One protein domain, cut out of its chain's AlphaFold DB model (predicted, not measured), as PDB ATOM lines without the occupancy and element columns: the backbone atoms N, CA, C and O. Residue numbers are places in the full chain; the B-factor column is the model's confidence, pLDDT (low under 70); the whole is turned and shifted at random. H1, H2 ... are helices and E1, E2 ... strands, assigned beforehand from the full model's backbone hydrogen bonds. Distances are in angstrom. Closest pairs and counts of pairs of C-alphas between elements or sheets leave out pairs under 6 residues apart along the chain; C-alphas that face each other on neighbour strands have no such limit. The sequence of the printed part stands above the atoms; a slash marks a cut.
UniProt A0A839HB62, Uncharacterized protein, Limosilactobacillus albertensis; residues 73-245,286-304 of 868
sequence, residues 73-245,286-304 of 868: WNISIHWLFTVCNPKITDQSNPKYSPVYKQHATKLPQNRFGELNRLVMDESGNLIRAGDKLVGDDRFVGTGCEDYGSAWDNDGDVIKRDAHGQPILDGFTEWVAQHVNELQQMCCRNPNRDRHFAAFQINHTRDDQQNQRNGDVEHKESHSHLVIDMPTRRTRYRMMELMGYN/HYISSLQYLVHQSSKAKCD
ATOM      1  N   TRP A  73     213.734 273.477 249.896       96.94
ATOM      2  CA  TRP A  73     213.704 273.628 248.443       96.94
ATOM      3  C   TRP A  73     212.272 273.744 247.923       96.94
ATOM      4  O   TRP A  73     211.396 272.995 248.350       96.94
ATOM      5  N   ASN A  74     212.074 274.648 246.963       96.94
ATOM      6  CA  ASN A  74     210.900 274.717 246.101       96.94
ATOM      7  C   ASN A  74     211.321 274.211 244.717       96.94
ATOM      8  O   ASN A  74     212.262 274.759 244.131       96.94
ATOM      9  N   ILE A  75     210.676 273.157 244.223       97.31
ATOM     10  CA  ILE A  75     211.075 272.473 242.991       97.31
ATOM     11  C   ILE A  75     209.887 272.399 242.029       97.31
ATOM     12  O   ILE A  75     208.772 272.115 242.454       97.31
ATOM     13  N   SER A  76     210.115 272.653 240.743       95.88
ATOM     14  CA  SER A  76     209.092 272.565 239.693       95.88
ATOM     15  C   SER A  76     209.581 271.677 238.552       95.88
ATOM     16  O   SER A  76     210.478 272.055 237.809       95.88
ATOM     17  N   ILE A  77     209.010 270.484 238.401       94.94
ATOM     18  CA  ILE A  77     209.417 269.539 237.353       94.94
ATOM     19  C   ILE A  77     208.359 269.557 236.257       94.94
ATOM     20  O   ILE A  77     207.229 269.126 236.474       94.94
ATOM     21  N   HIS A  78     208.717 270.094 235.093       92.56
ATOM     22  CA  HIS A  78     207.822 270.177 233.940       92.56
ATOM     23  C   HIS A  78     207.844 268.872 233.157       92.56
ATOM     24  O   HIS A  78     208.915 268.389 232.780       92.56
ATOM     25  N   TRP A  79     206.661 268.339 232.868       92.00
ATOM     26  CA  TRP A  79     206.536 267.040 232.216       92.00
ATOM     27  C   TRP A  79     207.163 267.037 230.820       92.00
ATOM     28  O   TRP A  79     208.095 266.273 230.573       92.00
ATOM     29  N   LEU A  80     206.755 267.957 229.937       89.44
ATOM     30  CA  LEU A  80     207.292 268.014 228.572       89.44
ATOM     31  C   LEU A  80     208.808 268.222 228.521       89.44
ATOM     32  O   LEU A  80     209.461 267.654 227.655       89.44
ATOM     33  N   PHE A  81     209.384 269.004 229.438       88.00
ATOM     34  CA  PHE A  81     210.838 269.218 229.476       88.00
ATOM     35  C   PHE A  81     211.609 268.020 230.036       88.00
ATOM     36  O   PHE A  81     212.830 267.989 229.923       88.00
ATOM     37  N   THR A  82     210.910 267.060 230.642       89.31
ATOM     38  CA  THR A  82     211.495 265.811 231.136       89.31
ATOM     39  C   THR A  82     211.528 264.762 230.028       89.31
ATOM     40  O   THR A  82     212.563 264.149 229.801       89.31
ATOM     41  N   VAL A  83     210.418 264.586 229.303       90.81
ATOM     42  CA  VAL A  83     210.258 263.487 228.327       90.81
ATOM     43  C   VAL A  83     210.525 263.884 226.868       90.81
ATOM     44  O   VAL A  83     210.414 263.048 225.969       90.81
ATOM     45  N   CYS A  84     210.852 265.154 226.598       91.44
ATOM     46  CA  CYS A  84     211.157 265.644 225.251       91.44
ATOM     47  C   CYS A  84     212.522 266.336 225.161       91.44
ATOM     48  O   CYS A  84     212.914 267.113 226.027       91.44
ATOM     49  N   ASN A  85     213.170 266.153 224.012       90.88
ATOM     50  CA  ASN A  85     214.395 266.825 223.599       90.88
ATOM     51  C   ASN A  85     214.131 267.887 222.514       90.88
ATOM     52  O   ASN A  85     213.151 267.797 221.764       90.88
ATOM     53  N   PRO A  86     215.014 268.894 222.363       89.75
ATOM     54  CA  PRO A  86     214.892 269.892 221.306       89.75
ATOM     55  C   PRO A  86     215.170 269.294 219.916       89.75
ATOM     56  O   PRO A  86     216.201 268.666 219.669       89.75
ATOM     57  N   LYS A  87     214.284 269.562 218.955       90.25
ATOM     58  CA  LYS A  87     214.410 269.147 217.552       90.25
ATOM     59  C   LYS A  87     215.201 270.173 216.742       90.25
ATOM     60  O   LYS A  87     214.643 270.943 215.962       90.25
ATOM     61  N   ILE A  88     216.521 270.179 216.911       87.75
ATOM     62  CA  ILE A  88     217.424 271.068 216.165       87.75
ATOM     63  C   ILE A  88     218.217 270.234 215.160       87.75
ATOM     64  O   ILE A  88     219.056 269.419 215.535       87.75
ATOM     65  N   THR A  89     217.947 270.416 213.867       84.56
ATOM     66  CA  THR A  89     218.649 269.701 212.785       84.56
ATOM     67  C   THR A  89     219.774 270.518 212.157       84.56
ATOM     68  O   THR A  89     220.716 269.932 211.624       84.56
ATOM     69  N   ASP A  90     219.701 271.850 212.235       87.25
ATOM     70  CA  ASP A  90     220.750 272.734 211.738       87.25
ATOM     71  C   ASP A  90     221.965 272.718 212.674       87.25
ATOM     72  O   ASP A  90     221.941 273.266 213.778       87.25
ATOM     73  N   GLN A  91     223.060 272.128 212.195       87.88
ATOM     74  CA  GLN A  91     224.325 272.077 212.920       87.88
ATOM     75  C   GLN A  91     224.937 273.463 213.138       87.88
ATOM     76  O   GLN A  91     225.793 273.600 214.007       87.88
ATOM     77  N   SER A  92     224.541 274.496 212.389       87.31
ATOM     78  CA  SER A  92     225.058 275.860 212.547       87.31
ATOM     79  C   SER A  92     224.479 276.597 213.766       87.31
ATOM     80  O   SER A  92     225.065 277.591 214.214       87.31
ATOM     81  N   ASN A  93     223.370 276.097 214.325       89.06
ATOM     82  CA  ASN A  93     222.711 276.665 215.494       89.06
ATOM     83  C   ASN A  93     223.571 276.440 216.761       89.06
ATOM     84  O   ASN A  93     223.937 275.295 217.049       89.06
ATOM     85  N   PRO A  94     223.895 277.483 217.554       91.31
ATOM     86  CA  PRO A  94     224.652 277.333 218.800       91.31
ATOM     87  C   PRO A  94     223.998 276.423 219.855       91.31
ATOM     88  O   PRO A  94     224.699 275.891 220.710       91.31
ATOM     89  N   LYS A  95     222.678 276.215 219.790       89.69
ATOM     90  CA  LYS A  95     221.934 275.295 220.669       89.69
ATOM     91  C   LYS A  95     221.927 273.847 220.167       89.69
ATOM     92  O   LYS A  95     221.419 272.971 220.856       89.69
ATOM     93  N   TYR A  96     222.464 273.579 218.974       90.88
ATOM     94  CA  TYR A  96     222.612 272.214 218.473       90.88
ATOM     95  C   TYR A  96     223.648 271.447 219.301       90.88
ATOM     96  O   TYR A  96     224.772 271.925 219.490       90.88
ATOM     97  N   SER A  97     223.293 270.230 219.707       90.25
ATOM     98  CA  SER A  97     224.228 269.213 220.177       90.25
ATOM     99  C   SER A  97     223.828 267.850 219.597       90.25
ATOM    100  O   SER A  97     222.637 267.524 219.573       90.25
ATOM    101  N   PRO A  98     224.792 267.050 219.104       90.44
ATOM    102  CA  PRO A  98     224.511 265.724 218.564       90.44
ATOM    103  C   PRO A  98     224.031 264.730 219.632       90.44
ATOM    104  O   PRO A  98     223.423 263.735 219.256       90.44
ATOM    105  N   VAL A  99     224.276 264.996 220.922       90.62
ATOM    106  CA  VAL A  99     223.914 264.118 222.051       90.62
ATOM    107  C   VAL A  99     222.395 263.931 222.126       90.62
ATOM    108  O   VAL A  99     221.904 262.815 222.000       90.62
ATOM    109  N   TYR A 100     221.629 265.028 222.150       86.69
ATOM    110  CA  TYR A 100     220.157 264.986 222.214       86.69
ATOM    111  C   TYR A 100     219.498 264.307 221.003       86.69
ATOM    112  O   TYR A 100     218.351 263.874 221.073       86.69
ATOM    113  N   LYS A 101     220.206 264.208 219.870       86.56
ATOM    114  CA  LYS A 101     219.697 263.534 218.670       86.56
ATOM    115  C   LYS A 101     219.779 262.009 218.781       86.56
ATOM    116  O   LYS A 101     219.011 261.331 218.106       86.56
ATOM    117  N   GLN A 102     220.699 261.479 219.589       89.00
ATOM    118  CA  GLN A 102     220.881 260.030 219.742       89.00
ATOM    119  C   GLN A 102     219.657 259.371 220.380       89.00
ATOM    120  O   GLN A 102     219.300 258.266 219.990       89.00
ATOM    121  N   HIS A 103     218.983 260.104 221.267       89.75
ATOM    122  CA  HIS A 103     217.800 259.666 222.010       89.75
ATOM    123  C   HIS A 103     216.476 260.112 221.377       89.75
ATOM    124  O   HIS A 103     215.411 259.984 221.976       89.75
ATOM    125  N   ALA A 104     216.515 260.689 220.172       91.19
ATOM    126  CA  ALA A 104     215.330 261.254 219.541       91.19
ATOM    127  C   ALA A 104     214.344 260.158 219.107       91.19
ATOM    128  O   ALA A 104     214.633 259.353 218.221       91.19
ATOM    129  N   THR A 105     213.136 260.200 219.663       92.81
ATOM    130  CA  THR A 105     212.031 259.295 219.326       92.81
ATOM    131  C   THR A 105     210.738 260.067 219.034       92.81
ATOM    132  O   THR A 105     210.722 261.295 218.880       92.81
ATOM    133  N   LYS A 106     209.629 259.340 218.886       92.38
ATOM    134  CA  LYS A 106     208.297 259.916 218.702       92.38
ATOM    135  C   LYS A 106     207.879 260.689 219.958       92.38
ATOM    136  O   LYS A 106     208.141 260.250 221.068       92.38
ATOM    137  N   LEU A 107     207.221 261.830 219.760       92.62
ATOM    138  CA  LEU A 107     206.673 262.635 220.854       92.62
ATOM    139  C   LEU A 107     205.702 261.823 221.735       92.62
ATOM    140  O   LEU A 107     204.996 260.961 221.193       92.62
ATOM    141  N   PRO A 108     205.627 262.135 223.044       90.19
ATOM    142  CA  PRO A 108     204.628 261.570 223.948       90.19
ATOM    143  C   PRO A 108     203.207 261.992 223.545       90.19
ATOM    144  O   PRO A 108     203.003 262.845 222.669       90.19
ATOM    145  N   GLN A 109     202.201 261.389 224.180       86.12
ATOM    146  CA  GLN A 109     200.811 261.771 223.954       86.12
ATOM    147  C   GLN A 109     200.590 263.237 224.355       86.12
ATOM    148  O   GLN A 109     201.075 263.696 225.378       86.12
ATOM    149  N   ASN A 110     199.830 263.997 223.565       84.88
ATOM    150  CA  ASN A 110     199.493 265.368 223.940       84.88
ATOM    151  C   ASN A 110     198.335 265.377 224.953       84.88
ATOM    152  O   ASN A 110     197.180 265.344 224.533       84.88
ATOM    153  N   ARG A 111     198.636 265.387 226.261       83.62
ATOM    154  CA  ARG A 111     197.617 265.274 227.321       83.62
ATOM    155  C   ARG A 111     196.754 266.527 227.477       83.62
ATOM    156  O   ARG A 111     195.542 266.431 227.350       83.62
ATOM    157  N   PHE A 112     197.383 267.680 227.695       84.44
ATOM    158  CA  PHE A 112     196.706 268.953 228.007       84.44
ATOM    159  C   PHE A 112     196.749 269.959 226.847       84.44
ATOM    160  O   PHE A 112     196.609 271.163 227.022       84.44
ATOM    161  N   GLY A 113     197.025 269.489 225.628       81.69
ATOM    162  CA  GLY A 113     197.089 270.353 224.449       81.69
ATOM    163  C   GLY A 113     198.417 271.097 224.254       81.69
ATOM    164  O   GLY A 113     198.622 271.660 223.180       81.69
ATOM    165  N   GLU A 114     199.355 271.031 225.198       83.06
ATOM    166  CA  GLU A 114     200.638 271.755 225.194       83.06
ATOM    167  C   GLU A 114     201.468 271.579 223.910       83.06
ATOM    168  O   GLU A 114     202.022 272.551 223.395       83.06
ATOM    169  N   LEU A 115     201.503 270.378 223.317       86.56
ATOM    170  CA  LEU A 115     202.238 270.147 222.060       86.56
ATOM    171  C   LEU A 115     201.601 270.857 220.851       86.56
ATOM    172  O   LEU A 115     202.281 271.106 219.854       86.56
ATOM    173  N   ASN A 116     200.312 271.197 220.932       85.31
ATOM    174  CA  ASN A 116     199.572 271.902 219.884       85.31
ATOM    175  C   ASN A 116     199.667 273.429 220.019       85.31
ATOM    176  O   ASN A 116     199.264 274.135 219.090       85.31
ATOM    177  N   ARG A 117     200.201 273.940 221.135       82.50
ATOM    178  CA  ARG A 117     200.348 275.375 221.393       82.50
ATOM    179  C   ARG A 117     201.216 276.039 220.326       82.50
ATOM    180  O   ARG A 117     202.248 275.494 219.940       82.50
ATOM    181  N   LEU A 118     200.822 277.221 219.854       82.88
ATOM    182  CA  LEU A 118     201.593 277.962 218.855       82.88
ATOM    183  C   LEU A 118     202.692 278.798 219.519       82.88
ATOM    184  O   LEU A 118     202.435 279.584 220.426       82.88
ATOM    185  N   VAL A 119     203.921 278.663 219.027       81.25
ATOM    186  CA  VAL A 119     205.108 279.372 219.513       81.25
ATOM    187  C   VAL A 119     205.887 279.983 218.348       81.25
ATOM    188  O   VAL A 119     205.946 279.418 217.257       81.25
ATOM    189  N   MET A 120     206.529 281.130 218.579       79.44
ATOM    190  CA  MET A 120     207.387 281.788 217.582       79.44
ATOM    191  C   MET A 120     208.702 281.026 217.415       79.44
ATOM    192  O   MET A 120     209.395 280.786 218.406       79.44
ATOM    193  N   ASP A 121     209.062 280.618 216.202       80.25
ATOM    194  CA  ASP A 121     210.388 280.082 215.878       80.25
ATOM    195  C   ASP A 121     211.483 281.171 215.896       80.25
ATOM    196  O   ASP A 121     211.217 282.351 216.126       80.25
ATOM    197  N   GLU A 122     212.741 280.775 215.674       71.25
ATOM    198  CA  GLU A 122     213.882 281.709 215.652       71.25
ATOM    199  C   GLU A 122     213.833 282.701 214.468       71.25
ATOM    200  O   GLU A 122     214.576 283.678 214.463       71.25
ATOM    201  N   SER A 123     212.940 282.482 213.494       74.62
ATOM    202  CA  SER A 123     212.686 283.357 212.338       74.62
ATOM    203  C   SER A 123     211.418 284.214 212.493       74.62
ATOM    204  O   SER A 123     211.092 284.985 211.591       74.62
ATOM    205  N   GLY A 124     210.705 284.107 213.622       78.00
ATOM    206  CA  GLY A 124     209.468 284.841 213.898       78.00
ATOM    207  C   GLY A 124     208.192 284.235 213.292       78.00
ATOM    208  O   GLY A 124     207.160 284.910 213.278       78.00
ATOM    209  N   ASN A 125     208.223 282.991 212.804       83.62
ATOM    210  CA  ASN A 125     207.037 282.279 212.319       83.62
ATOM    211  C   ASN A 125     206.328 281.534 213.456       83.62
ATOM    212  O   ASN A 125     206.967 281.017 214.370       83.62
ATOM    213  N   LEU A 126     205.001 281.419 213.369       81.56
ATOM    214  CA  LEU A 126     204.215 280.605 214.297       81.56
ATOM    215  C   LEU A 126     204.260 279.132 213.883       81.56
ATOM    216  O   LEU A 126     203.776 278.776 212.809       81.56
ATOM    217  N   ILE A 127     204.792 278.288 214.763       87.81
ATOM    218  CA  ILE A 127     204.797 276.827 214.615       87.81
ATOM    219  C   ILE A 127     204.263 276.171 215.887       87.81
ATOM    220  O   ILE A 127     204.217 276.815 216.938       87.81
ATOM    221  N   ARG A 128     203.842 274.904 215.826       87.62
ATOM    222  CA  ARG A 128     203.395 274.203 217.037       87.62
ATOM    223  C   ARG A 128     204.597 273.924 217.936       87.62
ATOM    224  O   ARG A 128     205.696 273.670 217.447       87.62
ATOM    225  N   ALA A 129     204.402 273.932 219.250       86.69
ATOM    226  CA  ALA A 129     205.453 273.620 220.214       86.69
ATOM    227  C   ALA A 129     206.055 272.232 219.946       86.69
ATOM    228  O   ALA A 129     207.278 272.089 219.913       86.69
ATOM    229  N   GLY A 130     205.208 271.246 219.624       88.81
ATOM    230  CA  GLY A 130     205.639 269.909 219.219       88.81
ATOM    231  C   GLY A 130     206.512 269.882 217.959       88.81
ATOM    232  O   GLY A 130     207.359 269.005 217.832       88.81
ATOM    233  N   ASP A 131     206.409 270.867 217.060       89.06
ATOM    234  CA  ASP A 131     207.255 270.921 215.857       89.06
ATOM    235  C   ASP A 131     208.727 271.213 216.196       89.06
ATOM    236  O   ASP A 131     209.619 270.899 215.403       89.06
ATOM    237  N   LYS A 132     208.991 271.773 217.387       89.12
ATOM    238  CA  LYS A 132     210.333 272.066 217.920       89.12
ATOM    239  C   LYS A 132     210.889 270.973 218.823       89.12
ATOM    240  O   LYS A 132     212.006 271.126 219.318       89.12
ATOM    241  N   LEU A 133     210.137 269.905 219.061       92.12
ATOM    242  CA  LEU A 133     210.477 268.868 220.025       92.12
ATOM    243  C   LEU A 133     210.515 267.487 219.355       92.12
ATOM    244  O   LEU A 133     209.918 267.249 218.303       92.12
ATOM    245  N   VAL A 134     211.253 266.577 219.971       93.31
ATOM    246  CA  VAL A 134     211.222 265.130 219.732       93.31
ATOM    247  C   VAL A 134     211.095 264.442 221.084       93.31
ATOM    248  O   VAL A 134     211.507 265.014 222.090       93.31
ATOM    249  N   GLY A 135     210.515 263.245 221.129       92.19
ATOM    250  CA  GLY A 135     210.514 262.471 222.371       92.19
ATOM    251  C   GLY A 135     211.931 262.028 222.735       92.19
ATOM    252  O   GLY A 135     212.821 262.024 221.877       92.19
ATOM    253  N   ASP A 136     212.121 261.633 223.986       91.75
ATOM    254  CA  ASP A 136     213.352 261.027 224.491       91.75
ATOM    255  C   ASP A 136     213.132 259.532 224.773       91.75
ATOM    256  O   ASP A 136     212.262 259.158 225.562       91.75
ATOM    257  N   ASP A 137     213.886 258.666 224.090       90.38
ATOM    258  CA  ASP A 137     213.703 257.212 224.148       90.38
ATOM    259  C   ASP A 137     214.002 256.598 225.520       90.38
ATOM    260  O   ASP A 137     213.493 255.518 225.825       90.38
ATOM    261  N   ARG A 138     214.733 257.311 226.380       88.69
ATOM    262  CA  ARG A 138     215.057 256.875 227.746       88.69
ATOM    263  C   ARG A 138     213.846 256.854 228.672       88.69
ATOM    264  O   ARG A 138     213.895 256.184 229.701       88.69
ATOM    265  N   PHE A 139     212.776 257.554 228.302       87.94
ATOM    266  CA  PHE A 139     211.526 257.625 229.061       87.94
ATOM    267  C   PHE A 139     210.382 256.842 228.401       87.94
ATOM    268  O   PHE A 139     209.238 256.922 228.838       87.94
ATOM    269  N   VAL A 140     210.657 256.088 227.332       85.69
ATOM    270  CA  VAL A 140     209.649 255.247 226.675       85.69
ATOM    271  C   VAL A 140     209.534 253.912 227.409       85.69
ATOM    272  O   VAL A 140     210.521 253.190 227.552       85.69
ATOM    273  N   GLY A 141     208.319 253.541 227.821       81.25
ATOM    274  CA  GLY A 141     208.053 252.288 228.532       81.25
ATOM    275  C   GLY A 141     208.415 252.333 230.017       81.25
ATOM    276  O   GLY A 141     208.400 251.292 230.676       81.25
ATOM    277  N   THR A 142     208.743 253.514 230.549       81.25
ATOM    278  CA  THR A 142     209.008 253.732 231.979       81.25
ATOM    279  C   THR A 142     207.753 254.135 232.758       81.25
ATOM    280  O   THR A 142     207.813 254.285 233.975       81.25
ATOM    281  N   GLY A 143     206.623 254.318 232.074       80.81
ATOM    282  CA  GLY A 143     205.346 254.770 232.621       80.81
ATOM    283  C   GLY A 143     205.180 256.293 232.589       80.81
ATOM    284  O   GLY A 143     204.059 256.770 232.463       80.81
ATOM    285  N   CYS A 144     206.266 257.070 232.651       85.69
ATOM    286  CA  CYS A 144     206.214 258.537 232.680       85.69
ATOM    287  C   CYS A 144     206.039 259.221 231.312       85.69
ATOM    288  O   CYS A 144     205.907 260.449 231.252       85.69
ATOM    289  N   GLU A 145     205.990 258.447 230.224       85.62
ATOM    290  CA  GLU A 145     205.605 258.935 228.895       85.62
ATOM    291  C   GLU A 145     204.191 259.536 228.862       85.62
ATOM    292  O   GLU A 145     203.916 260.373 228.003       85.62
ATOM    293  N   ASP A 146     203.334 259.150 229.812       87.94
ATOM    294  CA  ASP A 146     202.034 259.751 230.085       87.94
ATOM    295  C   ASP A 146     202.081 260.565 231.383       87.94
ATOM    296  O   ASP A 146     202.792 260.230 232.332       87.94
ATOM    297  N   TYR A 147     201.284 261.634 231.453       89.88
ATOM    298  CA  TYR A 147     201.251 262.484 232.644       89.88
ATOM    299  C   TYR A 147     200.733 261.729 233.883       89.88
ATOM    300  O   TYR A 147     201.312 261.822 234.959       89.88
ATOM    301  N   GLY A 148     199.657 260.962 233.711       90.25
ATOM    302  CA  GLY A 148     198.953 260.233 234.764       90.25
ATOM    303  C   GLY A 148     197.460 260.114 234.443       90.25
ATOM    304  O   GLY A 148     196.914 260.898 233.660       90.25
ATOM    305  N   SER A 149     196.781 259.124 235.017       90.75
ATOM    306  CA  SER A 149     195.376 258.812 234.743       90.75
ATOM    307  C   SER A 149     194.387 259.477 235.703       90.75
ATOM    308  O   SER A 149     193.176 259.344 235.494       90.75
ATOM    309  N   ALA A 150     194.877 260.180 236.730       90.25
ATOM    310  CA  ALA A 150     194.039 260.882 237.698       90.25
ATOM    311  C   ALA A 150     193.431 262.188 237.172       90.25
ATOM    312  O   ALA A 150     192.397 262.599 237.691       90.25
ATOM    313  N   TRP A 151     194.030 262.807 236.153       89.81
ATOM    314  CA  TRP A 151     193.560 264.060 235.552       89.81
ATOM    315  C   TRP A 151     192.764 263.799 234.279       89.81
ATOM    316  O   TRP A 151     193.062 262.837 233.577       89.81
ATOM    317  N   ASP A 152     191.790 264.635 233.938       85.06
ATOM    318  CA  ASP A 152     191.153 264.628 232.616       85.06
ATOM    319  C   ASP A 152     191.921 265.499 231.599       85.06
ATOM    320  O   ASP A 152     193.121 265.731 231.758       85.06
ATOM    321  N   ASN A 153     191.270 265.899 230.500       81.56
ATOM    322  CA  ASN A 153     191.886 266.740 229.468       81.56
ATOM    323  C   ASN A 153     191.910 268.230 229.845       81.56
ATOM    324  O   ASN A 153     192.731 268.960 229.293       81.56
ATOM    325  N   ASP A 154     191.037 268.657 230.762       79.50
ATOM    326  CA  ASP A 154     190.947 270.035 231.256       79.50
ATOM    327  C   ASP A 154     191.879 270.254 232.463       79.50
ATOM    328  O   ASP A 154     192.041 271.368 232.957       79.50
ATOM    329  N   GLY A 155     192.546 269.187 232.918       79.62
ATOM    330  CA  GLY A 155     193.475 269.224 234.040       79.62
ATOM    331  C   GLY A 155     192.793 269.035 235.391       79.62
ATOM    332  O   GLY A 155     193.445 269.273 236.411       79.62
ATOM    333  N   ASP A 156     191.534 268.593 235.423       82.94
ATOM    334  CA  ASP A 156     190.776 268.330 236.645       82.94
ATOM    335  C   ASP A 156     191.007 266.914 237.181       82.94
ATOM    336  O   ASP A 156     191.127 265.945 236.431       82.94
ATOM    337  N   VAL A 157     191.063 266.775 238.511       85.94
ATOM    338  CA  VAL A 157     191.264 265.479 239.181       85.94
ATOM    339  C   VAL A 157     189.962 264.674 239.186       85.94
ATOM    340  O   VAL A 157     189.042 264.966 239.953       85.94
ATOM    341  N   ILE A 158     189.921 263.605 238.390       86.94
ATOM    342  CA  ILE A 158     188.768 262.710 238.199       86.94
ATOM    343  C   ILE A 158     188.919 261.337 238.868       86.94
ATOM    344  O   ILE A 158     187.927 260.624 239.023       86.94
ATOM    345  N   LYS A 159     190.132 260.939 239.276       88.88
ATOM    346  CA  LYS A 159     190.350 259.693 240.033       88.88
ATOM    347  C   LYS A 159     191.141 259.946 241.302       88.88
ATOM    348  O   LYS A 159     192.172 260.617 241.280       88.88
ATOM    349  N   ARG A 160     190.666 259.355 242.396       88.75
ATOM    350  CA  ARG A 160     191.256 259.491 243.726       88.75
ATOM    351  C   ARG A 160     191.483 258.131 244.370       88.75
ATOM    352  O   ARG A 160     190.785 257.169 244.051       88.75
ATOM    353  N   ASP A 161     192.471 258.062 245.248       83.19
ATOM    354  CA  ASP A 161     192.747 256.898 246.079       83.19
ATOM    355  C   ASP A 161     191.792 256.818 247.291       83.19
ATOM    356  O   ASP A 161     190.897 257.648 247.475       83.19
ATOM    357  N   ALA A 162     191.983 255.808 248.145       77.88
ATOM    358  CA  ALA A 162     191.172 255.603 249.349       77.88
ATOM    359  C   ALA A 162     191.315 256.724 250.401       77.88
ATOM    360  O   ALA A 162     190.508 256.802 251.327       77.88
ATOM    361  N   HIS A 163     192.330 257.581 250.274       69.38
ATOM    362  CA  HIS A 163     192.589 258.722 251.147       69.38
ATOM    363  C   HIS A 163     192.109 260.048 250.534       69.38
ATOM    364  O   HIS A 163     192.312 261.107 251.129       69.38
ATOM    365  N   GLY A 164     191.447 260.001 249.372       73.81
ATOM    366  CA  GLY A 164     190.923 261.173 248.676       73.81
ATOM    367  C   GLY A 164     191.980 261.975 247.911       73.81
ATOM    368  O   GLY A 164     191.664 263.067 247.436       73.81
ATOM    369  N   GLN A 165     193.202 261.459 247.764       82.69
ATOM    370  CA  GLN A 165     194.288 262.091 247.005       82.69
ATOM    371  C   GLN A 165     194.244 261.661 245.532       82.69
ATOM    372  O   GLN A 165     193.689 260.603 245.236       82.69
ATOM    373  N   PRO A 166     194.799 262.441 244.584       89.88
ATOM    374  CA  PRO A 166     194.934 262.003 243.196       89.88
ATOM    375  C   PRO A 166     195.692 260.673 243.118       89.88
ATOM    376  O   PRO A 166     196.705 260.505 243.796       89.88
ATOM    377  N   ILE A 167     195.221 259.736 242.289       91.12
ATOM    378  CA  ILE A 167     195.958 258.485 242.051       91.12
ATOM    379  C   ILE A 167     197.331 258.827 241.465       91.12
ATOM    380  O   ILE A 167     197.423 259.548 240.473       91.12
ATOM    381  N   LEU A 168     198.386 258.303 242.085       91.25
ATOM    382  CA  LEU A 168     199.752 258.456 241.603       91.25
ATOM    383  C   LEU A 168     200.048 257.367 240.577       91.25
ATOM    384  O   LEU A 168     200.170 256.199 240.932       91.25
ATOM    385  N   ASP A 169     200.156 257.773 239.319       92.06
ATOM    386  CA  ASP A 169     200.656 256.971 238.206       92.06
ATOM    387  C   ASP A 169     201.379 257.874 237.184       92.06
ATOM    388  O   ASP A 169     201.410 259.109 237.298       92.06
ATOM    389  N   GLY A 170     202.022 257.254 236.198       92.12
ATOM    390  CA  GLY A 170     202.713 257.951 235.116       92.12
ATOM    391  C   GLY A 170     203.829 258.890 235.584       92.12
ATOM    392  O   GLY A 170     204.599 258.574 236.494       92.12
ATOM    393  N   PHE A 171     203.934 260.070 234.968       93.06
ATOM    394  CA  PHE A 171     204.903 261.101 235.354       93.06
ATOM    395  C   PHE A 171     204.752 261.523 236.820       93.06
ATOM    396  O   PHE A 171     205.750 261.761 237.503       93.06
ATOM    397  N   THR A 172     203.522 261.588 237.330       92.19
ATOM    398  CA  THR A 172     203.288 262.038 238.708       92.19
ATOM    399  C   THR A 172     203.797 261.050 239.756       92.19
ATOM    400  O   THR A 172     204.367 261.484 240.761       92.19
ATOM    401  N   GLU A 173     203.678 259.744 239.494       93.69
ATOM    402  CA  GLU A 173     204.296 258.688 240.309       93.69
ATOM    403  C   GLU A 173     205.820 258.705 240.188       93.69
ATOM    404  O   GLU A 173     206.510 258.601 241.202       93.69
ATOM    405  N   TRP A 174     206.354 258.916 238.981       93.62
ATOM    406  CA  TRP A 174     207.798 259.024 238.762       93.62
ATOM    407  C   TRP A 174     208.425 260.150 239.603       93.62
ATOM    408  O   TRP A 174     209.427 259.937 240.289       93.62
ATOM    409  N   VAL A 175     207.788 261.328 239.654       95.12
ATOM    410  CA  VAL A 175     208.218 262.427 240.541       95.12
ATOM    411  C   VAL A 175     208.087 262.039 242.019       95.12
ATOM    412  O   VAL A 175     209.016 262.260 242.803       95.12
ATOM    413  N   ALA A 176     206.962 261.434 242.408       95.00
ATOM    414  CA  ALA A 176     206.722 260.998 243.783       95.00
ATOM    415  C   ALA A 176     207.760 259.961 244.252       95.00
ATOM    416  O   ALA A 176     208.173 259.971 245.416       95.00
ATOM    417  N   GLN A 177     208.245 259.099 243.355       95.19
ATOM    418  CA  GLN A 177     209.281 258.117 243.653       95.19
ATOM    419  C   GLN A 177     210.605 258.779 244.060       95.19
ATOM    420  O   GLN A 177     211.213 258.352 245.043       95.19
ATOM    421  N   HIS A 178     211.016 259.867 243.404       95.50
ATOM    422  CA  HIS A 178     212.202 260.622 243.827       95.50
ATOM    423  C   HIS A 178     212.051 261.205 245.240       95.50
ATOM    424  O   HIS A 178     213.001 261.195 246.031       95.50
ATOM    425  N   VAL A 179     210.846 261.659 245.604       96.06
ATOM    426  CA  VAL A 179     210.550 262.129 246.967       96.06
ATOM    427  C   VAL A 179     210.607 260.972 247.970       96.06
ATOM    428  O   VAL A 179     211.225 261.119 249.027       96.06
ATOM    429  N   ASN A 180     210.044 259.810 247.625       94.62
ATOM    430  CA  ASN A 180     210.111 258.594 248.442       94.62
ATOM    431  C   ASN A 180     211.564 258.161 248.699       94.62
ATOM    432  O   ASN A 180     211.950 257.889 249.839       94.62
ATOM    433  N   GLU A 181     212.395 258.123 247.658       94.19
ATOM    434  CA  GLU A 181     213.817 257.782 247.765       94.19
ATOM    435  C   GLU A 181     214.569 258.793 248.639       94.19
ATOM    436  O   GLU A 181     215.366 258.413 249.508       94.19
ATOM    437  N   LEU A 182     214.271 260.085 248.476       92.62
ATOM    438  CA  LEU A 182     214.849 261.147 249.288       92.62
ATOM    439  C   LEU A 182     214.457 261.021 250.764       92.62
ATOM    440  O   LEU A 182     215.325 261.144 251.636       92.62
ATOM    441  N   GLN A 183     213.185 260.740 251.051       90.94
ATOM    442  CA  GLN A 183     212.699 260.472 252.402       90.94
ATOM    443  C   GLN A 183     213.451 259.287 253.004       90.94
ATOM    444  O   GLN A 183     214.025 259.412 254.086       90.94
ATOM    445  N   GLN A 184     213.520 258.155 252.299       89.75
ATOM    446  CA  GLN A 184     214.246 256.975 252.771       89.75
ATOM    447  C   GLN A 184     215.713 257.306 253.068       89.75
ATOM    448  O   GLN A 184     216.244 256.908 254.106       89.75
ATOM    449  N   MET A 185     216.377 258.076 252.200       88.25
ATOM    450  CA  MET A 185     217.753 258.521 252.422       88.25
ATOM    451  C   MET A 185     217.902 259.382 253.681       88.25
ATOM    452  O   MET A 185     218.875 259.210 254.419       88.25
ATOM    453  N   CYS A 186     216.978 260.313 253.917       86.06
ATOM    454  CA  CYS A 186     216.997 261.210 255.072       86.06
ATOM    455  C   CYS A 186     216.639 260.482 256.381       86.06
ATOM    456  O   CYS A 186     217.259 260.749 257.409       86.06
ATOM    457  N   CYS A 187     215.723 259.512 256.329       80.94
ATOM    458  CA  CYS A 187     215.197 258.791 257.491       80.94
ATOM    459  C   CYS A 187     215.945 257.479 257.812       80.94
ATOM    460  O   CYS A 187     215.609 256.803 258.782       80.94
ATOM    461  N   ARG A 188     216.985 257.110 257.043       78.75
ATOM    462  CA  ARG A 188     217.770 255.865 257.219       78.75
ATOM    463  C   ARG A 188     218.398 255.689 258.605       78.75
ATOM    464  O   ARG A 188     218.639 254.555 259.008       78.75
ATOM    465  N   ASN A 189     218.733 256.778 259.305       67.69
ATOM    466  CA  ASN A 189     219.411 256.701 260.599       67.69
ATOM    467  C   ASN A 189     218.464 257.095 261.744       67.69
ATOM    468  O   ASN A 189     218.184 258.283 261.910       67.69
ATOM    469  N   PRO A 190     218.023 256.136 262.575       59.75
ATOM    470  CA  PRO A 190     217.045 256.398 263.620       59.75
ATOM    471  C   PRO A 190     217.538 257.338 264.737       59.75
ATOM    472  O   PRO A 190     216.706 257.841 265.491       59.75
ATOM    473  N   ASN A 191     218.851 257.587 264.838       56.22
ATOM    474  CA  ASN A 191     219.489 258.306 265.949       56.22
ATOM    475  C   ASN A 191     219.883 259.769 265.636       56.22
ATOM    476  O   ASN A 191     220.569 260.395 266.443       56.22
ATOM    477  N   ARG A 192     219.520 260.315 264.467       58.03
ATOM    478  CA  ARG A 192     219.733 261.735 264.105       58.03
ATOM    479  C   ARG A 192     218.399 262.478 264.026       58.03
ATOM    480  O   ARG A 192     217.375 261.823 263.879       58.03
ATOM    481  N   ASP A 193     218.433 263.815 264.100       54.59
ATOM    482  CA  ASP A 193     217.274 264.684 263.831       54.59
ATOM    483  C   ASP A 193     216.576 264.215 262.552       54.59
ATOM    484  O   ASP A 193     217.141 264.316 261.460       54.59
ATOM    485  N   ARG A 194     215.383 263.633 262.707       65.19
ATOM    486  CA  ARG A 194     214.690 262.924 261.625       65.19
ATOM    487  C   ARG A 194     213.910 263.838 260.691       65.19
ATOM    488  O   ARG A 194     213.554 263.382 259.618       65.19
ATOM    489  N   HIS A 195     213.763 265.117 261.048       76.56
ATOM    490  CA  HIS A 195     212.849 266.070 260.418       76.56
ATOM    491  C   HIS A 195     212.884 266.048 258.886       76.56
ATOM    492  O   HIS A 195     213.775 266.645 258.268       76.56
ATOM    493  N   PHE A 196     211.889 265.388 258.297       87.38
ATOM    494  CA  PHE A 196     211.602 265.400 256.870       87.38
ATOM    495  C   PHE A 196     210.133 265.756 256.640       87.38
ATOM    496  O   PHE A 196     209.239 265.124 257.201       87.38
ATOM    497  N   ALA A 197     209.893 266.741 255.780       91.56
ATOM    498  CA  ALA A 197     208.566 267.079 255.294       91.56
ATOM    499  C   ALA A 197     208.643 267.371 253.796       91.56
ATOM    500  O   ALA A 197     209.474 268.169 253.363       91.56
ATOM    501  N   ALA A 198     207.781 266.748 253.005       94.88
ATOM    502  CA  ALA A 198     207.651 267.068 251.589       94.88
ATOM    503  C   ALA A 198     206.181 267.161 251.197       94.88
ATOM    504  O   ALA A 198     205.338 266.451 251.746       94.88
ATOM    505  N   PHE A 199     205.894 268.038 250.242       95.88
ATOM    506  CA  PHE A 199     204.559 268.259 249.706       95.88
ATOM    507  C   PHE A 199     204.648 268.392 248.194       95.88
ATOM    508  O   PHE A 199     205.486 269.156 247.711       95.88
ATOM    509  N   GLN A 200     203.795 267.672 247.474       96.12
ATOM    510  CA  GLN A 200     203.692 267.692 246.017       96.12
ATOM    511  C   GLN A 200     202.275 268.071 245.607       96.12
ATOM    512  O   GLN A 200     201.309 267.590 246.191       96.12
ATOM    513  N   ILE A 201     202.154 268.880 244.563       95.75
ATOM    514  CA  ILE A 201     200.906 269.087 243.827       95.75
ATOM    515  C   ILE A 201     201.220 269.170 242.335       95.75
ATOM    516  O   ILE A 201     202.324 269.561 241.952       95.75
ATOM    517  N   ASN A 202     200.261 268.815 241.490       94.75
ATOM    518  CA  ASN A 202     200.382 268.949 240.044       94.75
ATOM    519  C   ASN A 202     199.625 270.189 239.574       94.75
ATOM    520  O   ASN A 202     198.415 270.293 239.760       94.75
ATOM    521  N   HIS A 203     200.351 271.138 238.990       93.25
ATOM    522  CA  HIS A 203     199.791 272.339 238.385       93.25
ATOM    523  C   HIS A 203     199.506 272.072 236.911       93.25
ATOM    524  O   HIS A 203     200.412 272.120 236.080       93.25
ATOM    525  N   THR A 204     198.247 271.752 236.623       90.19
ATOM    526  CA  THR A 204     197.709 271.371 235.301       90.19
ATOM    527  C   THR A 204     196.772 272.423 234.705       90.19
ATOM    528  O   THR A 204     196.464 272.367 233.522       90.19
ATOM    529  N   ARG A 205     196.322 273.392 235.514       84.75
ATOM    530  CA  ARG A 205     195.286 274.393 235.181       84.75
ATOM    531  C   ARG A 205     195.809 275.826 235.306       84.75
ATOM    532  O   ARG A 205     195.070 276.766 235.604       84.75
ATOM    533  N   ASP A 206     197.123 275.987 235.175       82.88
ATOM    534  CA  ASP A 206     197.768 277.288 235.295       82.88
ATOM    535  C   ASP A 206     197.577 278.086 234.015       82.88
ATOM    536  O   ASP A 206     198.249 277.855 233.014       82.88
ATOM    537  N   ASP A 207     196.703 279.077 234.081       75.44
ATOM    538  CA  ASP A 207     196.400 279.929 232.946       75.44
ATOM    539  C   ASP A 207     197.355 281.119 232.846       75.44
ATOM    540  O   ASP A 207     197.822 281.699 233.835       75.44
ATOM    541  N   GLN A 208     197.653 281.512 231.614       71.00
ATOM    542  CA  GLN A 208     198.243 282.807 231.316       71.00
ATOM    543  C   GLN A 208     197.540 283.456 230.145       71.00
ATOM    544  O   GLN A 208     197.212 282.819 229.147       71.00
ATOM    545  N   GLN A 209     197.382 284.768 230.246       65.06
ATOM    546  CA  GLN A 209     196.940 285.546 229.113       65.06
ATOM    547  C   GLN A 209     198.051 285.569 228.061       65.06
ATOM    548  O   GLN A 209     199.182 285.994 228.333       65.06
ATOM    549  N   ASN A 210     197.741 285.115 226.853       65.06
ATOM    550  CA  ASN A 210     198.631 285.257 225.721       65.06
ATOM    551  C   ASN A 210     198.816 286.756 225.454       65.06
ATOM    552  O   ASN A 210     197.877 287.482 225.126       65.06
ATOM    553  N   GLN A 211     200.059 287.222 225.594       60.34
ATOM    554  CA  GLN A 211     200.422 288.639 225.492       60.34
ATOM    555  C   GLN A 211     200.095 289.269 224.126       60.34
ATOM    556  O   GLN A 211     200.178 290.487 223.984       60.34
ATOM    557  N   ARG A 212     199.754 288.465 223.108       64.75
ATOM    558  CA  ARG A 212     199.531 288.919 221.734       64.75
ATOM    559  C   ARG A 212     198.059 289.117 221.370       64.75
ATOM    560  O   ARG A 212     197.735 290.136 220.770       64.75
ATOM    561  N   ASN A 213     197.201 288.140 221.652       64.94
ATOM    562  CA  ASN A 213     195.767 288.164 221.311       64.94
ATOM    563  C   ASN A 213     194.864 288.309 222.542       64.94
ATOM    564  O   ASN A 213     193.681 288.583 222.381       64.94
ATOM    565  N   GLY A 214     195.411 288.181 223.753       60.75
ATOM    566  CA  GLY A 214     194.638 288.255 224.986       60.75
ATOM    567  C   GLY A 214     193.887 286.968 225.331       60.75
ATOM    568  O   GLY A 214     193.216 286.957 226.363       60.75
ATOM    569  N   ASP A 215     194.012 285.916 224.514       66.31
ATOM    570  CA  ASP A 215     193.378 284.619 224.753       66.31
ATOM    571  C   ASP A 215     194.057 283.908 225.927       66.31
ATOM    572  O   ASP A 215     195.264 284.046 226.146       66.31
ATOM    573  N   VAL A 216     193.283 283.155 226.702       63.88
ATOM    574  CA  VAL A 216     193.808 282.376 227.825       63.88
ATOM    575  C   VAL A 216     194.461 281.102 227.289       63.88
ATOM    576  O   VAL A 216     193.837 280.348 226.546       63.88
ATOM    577  N   GLU A 217     195.723 280.872 227.649       67.81
ATOM    578  CA  GLU A 217     196.470 279.657 227.322       67.81
ATOM    579  C   GLU A 217     196.918 278.946 228.599       67.81
ATOM    580  O   GLU A 217     197.506 279.573 229.486       67.81
ATOM    581  N   HIS A 218     196.730 277.628 228.649       72.50
ATOM    582  CA  HIS A 218     197.311 276.790 229.695       72.50
ATOM    583  C   HIS A 218     198.846 276.789 229.593       72.50
ATOM    584  O   HIS A 218     199.431 276.681 228.505       72.50
ATOM    585  N   LYS A 219     199.515 276.944 230.735       80.69
ATOM    586  CA  LYS A 219     200.963 276.766 230.883       80.69
ATOM    587  C   LYS A 219     201.339 275.292 230.823       80.69
ATOM    588  O   LYS A 219     200.506 274.413 230.994       80.69
ATOM    589  N   GLU A 220     202.631 275.046 230.628       85.75
ATOM    590  CA  GLU A 220     203.203 273.708 230.672       85.75
ATOM    591  C   GLU A 220     203.010 273.074 232.062       85.75
ATOM    592  O   GLU A 220     203.470 273.601 233.085       85.75
ATOM    593  N   SER A 221     202.364 271.913 232.077       91.06
ATOM    594  CA  SER A 221     201.999 271.158 233.266       91.06
ATOM    595  C   SER A 221     203.237 270.674 233.998       91.06
ATOM    596  O   SER A 221     204.210 270.187 233.404       91.06
ATOM    597  N   HIS A 222     203.207 270.802 235.319       93.31
ATOM    598  CA  HIS A 222     204.367 270.506 236.148       93.31
ATOM    599  C   HIS A 222     203.980 270.054 237.548       93.31
ATOM    600  O   HIS A 222     202.953 270.456 238.092       93.31
ATOM    601  N   SER A 223     204.841 269.243 238.155       95.56
ATOM    602  CA  SER A 223     204.760 268.941 239.579       95.56
ATOM    603  C   SER A 223     205.498 270.023 240.361       95.56
ATOM    604  O   SER A 223     206.686 270.263 240.127       95.56
ATOM    605  N   HIS A 224     204.805 270.669 241.294       96.62
ATOM    606  CA  HIS A 224     205.385 271.622 242.231       96.62
ATOM    607  C   HIS A 224     205.610 270.951 243.587       96.62
ATOM    608  O   HIS A 224     204.721 270.298 244.131       96.62
ATOM    609  N   LEU A 225     206.806 271.129 244.137       97.56
ATOM    610  CA  LEU A 225     207.285 270.474 245.343       97.56
ATOM    611  C   LEU A 225     207.795 271.511 246.342       97.56
ATOM    612  O   LEU A 225     208.546 272.413 245.973       97.56
ATOM    613  N   VAL A 226     207.461 271.338 247.619       97.62
ATOM    614  CA  VAL A 226     208.119 272.033 248.736       97.62
ATOM    615  C   VAL A 226     208.666 270.981 249.685       97.62
ATOM    616  O   VAL A 226     207.918 270.138 250.175       97.62
ATOM    617  N   ILE A 227     209.973 271.021 249.932       95.94
ATOM    618  CA  ILE A 227     210.687 269.986 250.683       95.94
ATOM    619  C   ILE A 227     211.515 270.637 251.782       95.94
ATOM    620  O   ILE A 227     212.250 271.585 251.514       95.94
ATOM    621  N   ASP A 228     211.437 270.092 252.991       92.56
ATOM    622  CA  ASP A 228     212.301 270.380 254.131       92.56
ATOM    623  C   ASP A 228     212.982 269.091 254.606       92.56
ATOM    624  O   ASP A 228     212.358 268.042 254.773       92.56
ATOM    625  N   MET A 229     214.294 269.167 254.798       90.19
ATOM    626  CA  MET A 229     215.158 268.029 255.096       90.19
ATOM    627  C   MET A 229     216.025 268.293 256.325       90.19
ATOM    628  O   MET A 229     216.332 269.445 256.655       90.19
ATOM    629  N   PRO A 230     216.570 267.241 256.960       85.50
ATOM    630  CA  PRO A 230     217.409 267.412 258.142       85.50
ATOM    631  C   PRO A 230     218.806 267.962 257.809       85.50
ATOM    632  O   PRO A 230     219.448 268.597 258.645       85.50
ATOM    633  N   THR A 231     219.293 267.759 256.579       87.00
ATOM    634  CA  THR A 231     220.649 268.153 256.157       87.00
ATOM    635  C   THR A 231     220.628 269.035 254.914       87.00
ATOM    636  O   THR A 231     219.778 268.880 254.040       87.00
ATOM    637  N   ARG A 232     221.575 269.982 254.834       91.75
ATOM    638  CA  ARG A 232     221.736 270.841 253.653       91.75
ATOM    639  C   ARG A 232     222.239 270.008 252.477       91.75
ATOM    640  O   ARG A 232     223.196 269.248 252.624       91.75
ATOM    641  N   ARG A 233     221.648 270.212 251.303       93.12
ATOM    642  CA  ARG A 233     222.103 269.651 250.022       93.12
ATOM    643  C   ARG A 233     222.349 270.792 249.043       93.12
ATOM    644  O   ARG A 233     221.686 271.817 249.158       93.12
ATOM    645  N   THR A 234     223.316 270.646 248.138       95.81
ATOM    646  CA  THR A 234     223.567 271.632 247.073       95.81
ATOM    647  C   THR A 234     222.493 271.541 245.988       95.81
ATOM    648  O   THR A 234     221.908 270.469 245.814       95.81
ATOM    649  N   ARG A 235     222.276 272.613 245.214       96.56
ATOM    650  CA  ARG A 235     221.373 272.619 244.051       96.56
ATOM    651  C   ARG A 235     221.725 271.497 243.083       96.56
ATOM    652  O   ARG A 235     220.841 270.734 242.719       96.56
ATOM    653  N   TYR A 236     223.014 271.329 242.769       95.94
ATOM    654  CA  TYR A 236     223.502 270.213 241.950       95.94
ATOM    655  C   TYR A 236     222.989 268.866 242.465       95.94
ATOM    656  O   TYR A 236     222.431 268.073 241.713       95.94
ATOM    657  N   ARG A 237     223.149 268.606 243.772       95.00
ATOM    658  CA  ARG A 237     222.736 267.329 244.357       95.00
ATOM    659  C   ARG A 237     221.216 267.188 244.408       95.00
ATOM    660  O   ARG A 237     220.733 266.071 244.301       95.00
ATOM    661  N   MET A 238     220.476 268.279 244.590       96.12
ATOM    662  CA  MET A 238     219.013 268.244 244.542       96.12
ATOM    663  C   MET A 238     218.481 267.964 243.144       96.12
ATOM    664  O   MET A 238     217.579 267.150 243.017       96.12
ATOM    665  N   MET A 239     219.060 268.577 242.111       96.12
ATOM    666  CA  MET A 239     218.719 268.290 240.717       96.12
ATOM    667  C   MET A 239     218.970 266.813 240.388       96.12
ATOM    668  O   MET A 239     218.078 266.139 239.889       96.12
ATOM    669  N   GLU A 240     220.140 266.291 240.762       94.69
ATOM    670  CA  GLU A 240     220.510 264.880 240.576       94.69
ATOM    671  C   GLU A 240     219.553 263.920 241.312       94.69
ATOM    672  O   GLU A 240     219.135 262.911 240.759       94.69
ATOM    673  N   LEU A 241     219.167 264.243 242.553       94.56
ATOM    674  CA  LEU A 241     218.219 263.440 243.339       94.56
ATOM    675  C   LEU A 241     216.781 263.494 242.808       94.56
ATOM    676  O   LEU A 241     215.990 262.627 243.154       94.56
ATOM    677  N   MET A 242     216.458 264.500 241.997       94.38
ATOM    678  CA  MET A 242     215.160 264.672 241.342       94.38
ATOM    679  C   MET A 242     215.195 264.274 239.863       94.38
ATOM    680  O   MET A 242     214.386 264.764 239.079       94.38
ATOM    681  N   GLY A 243     216.163 263.444 239.469       89.50
ATOM    682  CA  GLY A 243     216.206 262.842 238.136       89.50
ATOM    683  C   GLY A 243     216.746 263.740 237.018       89.50
ATOM    684  O   GLY A 243     216.634 263.371 235.853       89.50
ATOM    685  N   TYR A 244     217.351 264.898 237.317       91.81
ATOM    686  CA  TYR A 244     217.969 265.723 236.273       91.81
ATOM    687  C   TYR A 244     219.226 265.049 235.709       91.81
ATOM    688  O   TYR A 244     220.193 264.808 236.440       91.81
ATOM    689  N   ASN A 245     219.237 264.801 234.399       89.19
ATOM    690  CA  ASN A 245     220.362 264.171 233.723       89.19
ATOM    691  C   ASN A 245     221.465 265.189 233.381       89.19
ATOM    692  O   ASN A 245     221.335 265.992 232.456       89.19
ATOM    693  N   HIS A 286     210.629 281.614 252.368       84.69
ATOM    694  CA  HIS A 286     209.498 281.626 253.297       84.69
ATOM    695  C   HIS A 286     208.722 280.318 253.164       84.69
ATOM    696  O   HIS A 286     207.966 280.136 252.210       84.69
ATOM    697  N   TYR A 287     208.926 279.408 254.116       85.69
ATOM    698  CA  TYR A 287     208.398 278.044 254.050       85.69
ATOM    699  C   TYR A 287     206.868 278.003 253.954       85.69
ATOM    700  O   TYR A 287     206.336 277.502 252.971       85.69
ATOM    701  N   ILE A 288     206.164 278.645 254.892       82.69
ATOM    702  CA  ILE A 288     204.691 278.682 254.911       82.69
ATOM    703  C   ILE A 288     204.119 279.325 253.646       82.69
ATOM    704  O   ILE A 288     203.216 278.775 253.030       82.69
ATOM    705  N   SER A 289     204.685 280.450 253.201       82.31
ATOM    706  CA  SER A 289     204.231 281.112 251.971       82.31
ATOM    707  C   SER A 289     204.432 280.234 250.730       82.31
ATOM    708  O   SER A 289     203.610 280.280 249.818       82.31
ATOM    709  N   SER A 290     205.483 279.408 250.711       91.06
ATOM    710  CA  SER A 290     205.724 278.445 249.629       91.06
ATOM    711  C   SER A 290     204.734 277.284 249.681       91.06
ATOM    712  O   SER A 290     204.204 276.904 248.644       91.06
ATOM    713  N   LEU A 291     204.404 276.786 250.878       91.25
ATOM    714  CA  LEU A 291     203.341 275.793 251.052       91.25
ATOM    715  C   LEU A 291     201.991 276.331 250.585       91.25
ATOM    716  O   LEU A 291     201.320 275.663 249.812       91.25
ATOM    717  N   GLN A 292     201.615 277.547 250.979       87.75
ATOM    718  CA  GLN A 292     200.379 278.198 250.525       87.75
ATOM    719  C   GLN A 292     200.360 278.423 249.008       87.75
ATOM    720  O   GLN A 292     199.300 278.410 248.390       87.75
ATOM    721  N   TYR A 293     201.528 278.641 248.395       91.38
ATOM    722  CA  TYR A 293     201.643 278.804 246.949       91.38
ATOM    723  C   TYR A 293     201.373 277.498 246.187       91.38
ATOM    724  O   TYR A 293     200.904 277.588 245.059       91.38
ATOM    725  N   LEU A 294     201.568 276.316 246.795       93.62
ATOM    726  CA  LEU A 294     201.191 275.035 246.173       93.62
ATOM    727  C   LEU A 294     199.720 275.024 245.748       93.62
ATOM    728  O   LEU A 294     199.403 274.565 244.666       93.62
ATOM    729  N   VAL A 295     198.827 275.601 246.544       91.75
ATOM    730  CA  VAL A 295     197.390 275.690 246.224       91.75
ATOM    731  C   VAL A 295     196.963 277.090 245.774       91.75
ATOM    732  O   VAL A 295     195.781 277.418 245.753       91.75
ATOM    733  N   HIS A 296     197.937 277.939 245.429       88.25
ATOM    734  CA  HIS A 296     197.750 279.341 245.040       88.25
ATOM    735  C   HIS A 296     196.993 280.220 246.052       88.25
ATOM    736  O   HIS A 296     196.435 281.254 245.697       88.25
ATOM    737  N   GLN A 297     197.085 279.893 247.343       83.19
ATOM    738  CA  GLN A 297     196.475 280.671 248.427       83.19
ATOM    739  C   GLN A 297     197.440 281.656 249.112       83.19
ATOM    740  O   GLN A 297     197.063 282.357 250.053       83.19
ATOM    741  N   SER A 298     198.686 281.767 248.640       81.31
ATOM    742  CA  SER A 298     199.622 282.772 249.156       81.31
ATOM    743  C   SER A 298     199.227 284.191 248.729       81.31
ATOM    744  O   SER A 298     198.624 284.393 247.674       81.31
ATOM    745  N   SER A 299     199.623 285.208 249.504       75.44
ATOM    746  CA  SER A 299     199.289 286.615 249.209       75.44
ATOM    747  C   SER A 299     199.695 287.049 247.797       75.44
ATOM    748  O   SER A 299     198.972 287.807 247.156       75.44
ATOM    749  N   LYS A 300     200.833 286.546 247.299       78.62
ATOM    750  CA  LYS A 300     201.294 286.824 245.937       78.62
ATOM    751  C   LYS A 300     200.410 286.146 244.889       78.62
ATOM    752  O   LYS A 300     199.985 286.816 243.962       78.62
ATOM    753  N   ALA A 301     200.092 284.860 245.051       79.00
ATOM    754  CA  ALA A 301     199.252 284.138 244.093       79.00
ATOM    755  C   ALA A 301     197.831 284.718 244.006       79.00
ATOM    756  O   ALA A 301     197.301 284.865 242.907       79.00
ATOM    757  N   LYS A 302     197.266 285.136 245.149       73.75
ATOM    758  CA  LYS A 302     195.986 285.860 245.224       73.75
ATOM    759  C   LYS A 302     196.044 287.204 244.490       73.75
ATOM    760  O   LYS A 302     195.136 287.526 243.733       73.75
ATOM    761  N   CYS A 303     197.116 287.978 244.690       69.44
ATOM    762  CA  CYS A 303     197.329 289.242 243.976       69.44
ATOM    763  C   CYS A 303     197.475 289.033 242.462       69.44
ATOM    764  O   CYS A 303     196.942 289.818 241.682       69.44
ATOM    765  N   ASP A 304     198.165 287.964 242.064       72.25
ATOM    766  CA  ASP A 304     198.392 287.591 240.667       72.25
ATOM    767  C   ASP A 304     197.169 286.878 240.039       72.25
ATOM    768  O   ASP A 304     197.234 286.486 238.878       72.25
TER     769      ASP A 304
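AT A GLANCE: This is residues 73 to 245 and 286 to 304 of the 868 residues of an uncharacterized protein of Limosilactobacillus albertensis (UniProt A0A839HB62). A twisted sheet of three strands, E1, E9 and E6, lies between the long helix H4 over one face and the short helix H6 over the other. Beyond one end of the sheet is a head of loops and short elements, with the strand pairs E2 with E5 and E3 with E4; the hairpin E7 and E8 extends from E6 and E9. The 192 printed residues include seven named helices and nine named strands, in the order E1 H1 E2 H2 E3 E4 H3 E5 H4 E6 E7 E8 E9 H5 H6 H7. The class is mixed, the four sheets are antiparallel, and the largest has the order E1, E9, E6. The whole is compact, with a radius of gyration of the C-alphas of 18.5 A and spans of 58 by 39 by 32 A.

IN THESE COORDINATES: E1, residues 73 to 78, begins at C-alpha 73 (213.704, 273.628, 248.443) and is 16.0 A long. H1 is residues 79 to 83, E2 84 to 86, H2 99 to 102, E3 118 to 120, E4 126 to 128, H3 129 to 132 and E5 133 to 136. H4, residues 170 to 187, begins at C-alpha 170 (202.713, 257.951, 235.116) and measures 25.6 A. E6, residues 197 to 203, measures 19.8 A; E7 is 207 to 209 and E8 216 to 218. E9, residues 222 to 234, measures 22.1 A and bends by 127 degrees at residue 231. H5 is residues 235 to 241, H6 287 to 294 and H7 299 to 303.

HOW THE PARTS SIT: In the largest sheet, N 75 and O 225 of E1 and E9 are 2.9 A apart, and N 199 and O 226 of E6 and E9 2.9 A, within hydrogen-bond range. H4 is on this sheet, over E9, at a height of 9.2 A; the closest C-alphas, of Cys 186 and Pro 230, are 6.9 A apart. H6 is on the opposite face at 9.0 A, its Leu 291 C-alpha 6.5 A from that of Val 226. H5 stands at the sheet's level. In the pair E2 and E5, N 85 and O 134 are 2.8 A apart. The closest C-alphas of E2 and H2, Asn 85 and Tyr 100, are 6.2 A apart; those of E3 and H3, Val 119 and Ala 129, 5.8 A. H1 only grazes the largest sheet. H6 and H7 are close but not clearly touching, Tyr 293 and Ala 301 having C-alphas 6.5 A apart. Every O i to N i+4 pair is within hydrogen-bond range in H1, H4, H5, H6 and H7; H2 and H3 are too short for one.

THE WHOLE: The C-alphas farthest apart, of Asn 125 and Asn 191, are 60.0 A apart. Residues 246 to 285 are not printed, and C-alphas 245 and 286 are 28.4 A apart across this cut. The links E2 to H2, H2 to E3 and E5 to H4 are long. The mean pLDDT of the printed part is 86.0; residues 163, 189 to 194, 209 to 217 and 303 are under 70.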